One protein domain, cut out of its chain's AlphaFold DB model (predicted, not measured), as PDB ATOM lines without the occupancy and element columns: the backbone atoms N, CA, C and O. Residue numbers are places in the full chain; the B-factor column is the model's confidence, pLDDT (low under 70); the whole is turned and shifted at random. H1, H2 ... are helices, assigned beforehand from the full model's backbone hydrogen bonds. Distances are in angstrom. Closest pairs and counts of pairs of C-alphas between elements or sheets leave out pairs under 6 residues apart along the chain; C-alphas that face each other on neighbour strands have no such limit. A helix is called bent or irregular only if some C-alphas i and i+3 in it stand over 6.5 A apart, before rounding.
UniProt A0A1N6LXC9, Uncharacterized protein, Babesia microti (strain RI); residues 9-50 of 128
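AT A GLANCE: This is residues 9 to 50 of the 128 residues of an uncharacterized protein of Babesia microti (strain RI) (UniProt A0A1N6LXC9). The model is an open arch of two helices, H1 and H2, joined at one end of each by an outstretched link, residues 24 to 28, with a wide empty space between the helices. After H2 the tail, residues 43 to 50, turns and folds back beside the last part of H2, and its end points away from it. The printed part has 42 residues with two named helices, H1 then H2 along the chain, and no named strand; the class is all helix. The whole is extended, with a radius of gyration of the C-alphas of 14.5 A, and the C-alphas span 42 by 21 by 12 A.

HOW THE PARTS SIT: H1, residues 9 to 23, is apart from H2, residues 29 to 42. Residues 9 to 26, of which 9 to 23 belong to H1, stand free. Residues 28 to 34, of which 29 to 34 belong to H2, stand free as well. A tight link of 5 residues joins the two helices. In H2 every O i to N i+4 pair is within hydrogen-bond range, and in H1 10 of 11 are.

IN THESE COORDINATES: H1 begins at C-alpha 9, at (146.769, 73.115, 74.573), and ends at C-alpha 23, at (146.854, 63.151, 92.931), 20.9 A from first to last C-alpha. H2 runs from Asn 29 to Ala 42, 20.0 A from first to last C-alpha, and C-alpha 42 is at (127.753, 76.682, 101.463). Neither helix is bent or irregular.

THE WHOLE: The two C-alphas farthest apart are those of Asn 9 and Gln 50, at 43.4 A, the first and last printed residues. The printed part has no cut and no long link. The mean pLDDT of the printed part is 86.2, and no printed residue is under 70.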
ATOM      1  N   ASN A   9     147.655  72.730  73.480       74.88
ATOM      2  CA  ASN A   9     146.769  73.115  74.573       74.88
ATOM      3  C   ASN A   9     145.790  71.988  74.964       74.88
ATOM      4  O   ASN A   9     145.149  72.069  76.010       74.88
ATOM      5  N   LYS A  10     145.625  70.961  74.116       82.31
ATOM      6  CA  LYS A  10     144.838  69.760  74.431       82.31
ATOM      7  C   LYS A  10     145.676  68.742  75.202       82.31
ATOM      8  O   LYS A  10     145.202  68.268  76.225       82.31
ATOM      9  N   GLU A  11     146.908  68.490  74.763       85.69
ATOM     10  CA  GLU A  11     147.854  67.587  75.441       85.69
ATOM     11  C   GLU A  11     148.219  68.091  76.838       85.69
ATOM     12  O   GLU A  11     148.163  67.351  77.815       85.69
ATOM     13  N   PHE A  12     148.480  69.392  76.980       87.81
ATOM     14  CA  PHE A  12     148.708  69.979  78.299       87.81
ATOM     15  C   PHE A  12     147.499  69.781  79.231       87.81
ATOM     16  O   PHE A  12     147.648  69.452  80.406       87.81
ATOM     17  N   LYS A  13     146.274  69.931  78.707       88.44
ATOM     18  CA  LYS A  13     145.048  69.720  79.490       88.44
ATOM     19  C   LYS A  13     144.819  68.257  79.856       88.44
ATOM     20  O   LYS A  13     144.311  68.023  80.951       88.44
ATOM     21  N   SER A  14     145.158  67.305  78.986       90.31
ATOM     22  CA  SER A  14     145.051  65.880  79.313       90.31
ATOM     23  C   SER A  14     146.050  65.503  80.398       90.31
ATOM     24  O   SER A  14     145.631  64.981  81.419       90.31
ATOM     25  N   ILE A  15     147.316  65.914  80.274       90.81
ATOM     26  CA  ILE A  15     148.353  65.645  81.282       90.81
ATOM     27  C   ILE A  15     147.969  66.245  82.641       90.81
ATOM     28  O   ILE A  15     148.030  65.569  83.663       90.81
ATOM     29  N   VAL A  16     147.495  67.497  82.676       90.25
ATOM     30  CA  VAL A  16     147.008  68.119  83.921       90.25
ATOM     31  C   VAL A  16     145.790  67.379  84.485       90.25
ATOM     32  O   VAL A  16     145.648  67.269  85.704       90.25
ATOM     33  N   SER A  17     144.897  66.879  83.627       85.44
ATOM     34  CA  SER A  17     143.769  66.047  84.055       85.44
ATOM     35  C   SER A  17     144.243  64.721  84.643       85.44
ATOM     36  O   SER A  17     143.706  64.302  85.662       85.44
ATOM     37  N   ASP A  18     145.253  64.089  84.057       85.62
ATOM     38  CA  ASP A  18     145.799  62.810  84.509       85.62
ATOM     39  C   ASP A  18     146.545  62.960  85.832       85.62
ATOM     40  O   ASP A  18     146.296  62.199  86.764       85.62
ATOM     41  N   ILE A  19     147.344  64.022  85.978       85.19
ATOM     42  CA  ILE A  19     147.962  64.394  87.256       85.19
ATOM     43  C   ILE A  19     146.878  64.645  88.308       85.19
ATOM     44  O   ILE A  19     146.973  64.135  89.419       85.19
ATOM     45  N   ARG A  20     145.804  65.373  87.978       78.56
ATOM     46  CA  ARG A  20     144.677  65.562  88.910       78.56
ATOM     47  C   ARG A  20     143.991  64.246  89.264       78.56
ATOM     48  O   ARG A  20     143.638  64.056  90.421       78.56
ATOM     49  N   ASN A  21     143.804  63.360  88.292       78.38
ATOM     50  CA  ASN A  21     143.187  62.050  88.486       78.38
ATOM     51  C   ASN A  21     144.050  61.113  89.342       78.38
ATOM     52  O   ASN A  21     143.493  60.219  89.979       78.38
ATOM     53  N   LEU A  22     145.373  61.301  89.325       78.56
ATOM     54  CA  LEU A  22     146.351  60.556  90.115       78.56
ATOM     55  C   LEU A  22     146.492  61.124  91.537       78.56
ATOM     56  O   LEU A  22     146.526  60.368  92.501       78.56
ATOM     57  N   VAL A  23     146.572  62.452  91.666       76.12
ATOM     58  CA  VAL A  23     146.854  63.151  92.931       76.12
ATOM     59  C   VAL A  23     145.616  63.262  93.818       76.12
ATOM     60  O   VAL A  23     145.730  63.174  95.040       76.12
ATOM     61  N   TYR A  24     144.426  63.466  93.244       72.06
ATOM     62  CA  TYR A  24     143.216  63.572  94.053       72.06
ATOM     63  C   TYR A  24     142.609  62.192  94.316       72.06
ATOM     64  O   TYR A  24     142.322  61.463  93.363       72.06
ATOM     65  N   PRO A  25     142.321  61.843  95.585       70.12
ATOM     66  CA  PRO A  25     141.607  60.616  95.891       70.12
ATOM     67  C   PRO A  25     140.262  60.636  95.164       70.12
ATOM     68  O   PRO A  25     139.470  61.576  95.305       70.12
ATOM     69  N   ARG A  26     140.008  59.600  94.358       74.81
ATOM     70  CA  ARG A  26     138.718  59.427  93.692       74.81
ATOM     71  C   ARG A  26     137.675  59.194  94.771       74.81
ATOM     72  O   ARG A  26     137.577  58.113  95.337       74.81
ATOM     73  N   LEU A  27     136.921  60.242  95.080       78.50
ATOM     74  CA  LEU A  27     135.781  60.134  95.971       78.50
ATOM     75  C   LEU A  27     134.792  59.150  95.351       78.50
ATOM     76  O   LEU A  27     134.356  59.353  94.214       78.50
ATOM     77  N   ASP A  28     134.397  58.133  96.115       87.56
ATOM     78  CA  ASP A  28     133.281  57.273  95.739       87.56
ATOM     79  C   ASP A  28     132.070  58.120  95.351       87.56
ATOM     80  O   ASP A  28     131.858  59.217  95.878       87.56
ATOM     81  N   ASN A  29     131.202  57.586  94.493       88.62
ATOM     82  CA  ASN A  29     129.996  58.289  94.044       88.62
ATOM     83  C   ASN A  29     129.169  58.867  95.211       88.62
ATOM     84  O   ASN A  29     128.578  59.941  95.093       88.62
ATOM     85  N   ARG A  30     129.164  58.189  96.369       89.31
ATOM     86  CA  ARG A  30     128.515  58.669  97.600       89.31
ATOM     87  C   ARG A  30     129.214  59.894  98.191       89.31
ATOM     88  O   ARG A  30     128.544  60.863  98.540       89.31
ATOM     89  N   HIS A  31     130.540  59.864  98.285       88.12
ATOM     90  CA  HIS A  31     131.341  60.969  98.802       88.12
ATOM     91  C   HIS A  31     131.328  62.172  97.860       88.12
ATOM     92  O   HIS A  31     131.180  63.299  98.323       88.12
ATOM     93  N   LYS A  32     131.374  61.940  96.544       89.81
ATOM     94  CA  LYS A  32     131.225  62.990  95.532       89.81
ATOM     95  C   LYS A  32     129.884  63.707  95.671       89.81
ATOM     96  O   LYS A  32     129.849  64.926  95.805       89.81
ATOM     97  N   LYS A  33     128.787  62.946  95.760       90.81
ATOM     98  CA  LYS A  33     127.454  63.507  96.004       90.81
ATOM     99  C   LYS A  33     127.398  64.302  97.311       90.81
ATOM    100  O   LYS A  33     126.824  65.384  97.337       90.81
ATOM    101  N   HIS A  34     127.995  63.786  98.384       89.81
ATOM    102  CA  HIS A  34     128.037  64.490  99.664       89.81
ATOM    103  C   HIS A  34     128.778  65.830  99.564       89.81
ATOM    104  O   HIS A  34     128.275  66.848 100.034       89.81
ATOM    105  N   LEU A  35     129.933  65.840  98.901       91.00
ATOM    106  CA  LEU A  35     130.731  67.037  98.663       91.00
ATOM    107  C   LEU A  35     129.963  68.071  97.828       91.00
ATOM    108  O   LEU A  35     129.962  69.254  98.164       91.00
ATOM    109  N   ASP A  36     129.267  67.637  96.779       91.12
ATOM    110  CA  ASP A  36     128.454  68.525  95.946       91.12
ATOM    111  C   ASP A  36     127.262  69.107  96.727       91.12
ATOM    112  O   ASP A  36     126.979  70.302  96.633       91.12
ATOM    113  N   GLU A  37     126.613  68.309  97.582       92.25
ATOM    114  CA  GLU A  37     125.571  68.794  98.496       92.25
ATOM    115  C   GLU A  37     126.119  69.806  99.519       92.25
ATOM    116  O   GLU A  37     125.453  70.800  99.814       92.25
ATOM    117  N   MET A  38     127.324  69.586 100.055       89.75
ATOM    118  CA  MET A  38     127.983  70.529 100.967       89.75
ATOM    119  C   MET A  38     128.315  71.851 100.275       89.75
ATOM    120  O   MET A  38     128.009  72.909 100.823       89.75
ATOM    121  N   LYS A  39     128.883  71.797  99.063       92.38
ATOM    122  CA  LYS A  39     129.145  72.988  98.239       92.38
ATOM    123  C   LYS A  39     127.860  73.764  97.985       92.38
ATOM    124  O   LYS A  39     127.827  74.972  98.192       92.38
ATOM    125  N   LEU A  40     126.787  73.066  97.607       94.62
ATOM    126  CA  LEU A  40     125.491  73.690  97.367       94.62
ATOM    127  C   LEU A  40     124.975  74.411  98.621       94.62
ATOM    128  O   LEU A  40     124.547  75.555  98.519       94.62
ATOM    129  N   ARG A  41     125.068  73.792  99.809       90.44
ATOM    130  CA  ARG A  41     124.674  74.434 101.080       90.44
ATOM    131  C   ARG A  41     125.528  75.647 101.425       90.44
ATOM    132  O   ARG A  41     124.983  76.636 101.900       90.44
ATOM    133  N   ALA A  42     126.840  75.569 101.208       91.25
ATOM    134  CA  ALA A  42     127.753  76.682 101.463       91.25
ATOM    135  C   ALA A  42     127.415  77.901 100.590       91.25
ATOM    136  O   ALA A  42     127.502  79.033 101.052       91.25
ATOM    137  N   LEU A  43     126.943  77.658  99.365       95.44
ATOM    138  CA  LEU A  43     126.439  78.679  98.444       95.44
ATOM    139  C   LEU A  43     124.992  79.126  98.748       95.44
ATOM    140  O   LEU A  43     124.402  79.863  97.965       95.44
ATOM    141  N   GLY A  44     124.389  78.669  99.851       91.94
ATOM    142  CA  GLY A  44     123.008  78.993 100.230       91.94
ATOM    143  C   GLY A  44     121.932  78.204  99.473       91.94
ATOM    144  O   GLY A  44     120.738  78.448  99.648       91.94
ATOM    145  N   GLY A  45     122.325  77.235  98.648       92.81
ATOM    146  CA  GLY A  45     121.412  76.373  97.910       92.81
ATOM    147  C   GLY A  45     120.732  75.318  98.792       92.81
ATOM    148  O   GLY A  45     121.272  74.833  99.790       92.81
ATOM    149  N   LYS A  46     119.515  74.925  98.401       89.88
ATOM    150  CA  LYS A  46     118.732  73.885  99.085       89.88
ATOM    151  C   LYS A  46     119.116  72.499  98.563       89.88
ATOM    152  O   LYS A  46     119.100  72.257  97.361       89.88
ATOM    153  N   VAL A  47     119.406  71.566  99.469       88.56
ATOM    154  CA  VAL A  47     119.661  70.154  99.130       88.56
ATOM    155  C   VAL A  47     118.346  69.373  99.075       88.56
ATOM    156  O   VAL A  47     117.383  69.719  99.762       88.56
ATOM    157  N   LYS A  48     118.306  68.304  98.268       85.25
ATOM    158  CA  LYS A  48     117.147  67.409  98.145       85.25
ATOM    159  C   LYS A  48     116.643  66.968  99.526       85.25
ATOM    160  O   LYS A  48     117.420  66.509 100.365       85.25
ATOM    161  N   LYS A  49     115.327  67.083  99.741       83.06
ATOM    162  CA  LYS A  49     114.668  66.656 100.983       83.06
ATOM    163  C   LYS A  49     114.955  65.174 101.237       83.06
ATOM    164  O   LYS A  49     114.873  64.351 100.321       83.06
ATOM    165  N   GLN A  50     115.284  64.838 102.483       82.31
ATOM    166  CA  GLN A  50     115.394  63.443 102.902       82.31
ATOM    167  C   GLN A  50     114.041  62.739 102.730       82.31
ATOM    168  O   GLN A  50     112.984  63.358 102.873       82.31
TER     169      GLN A  50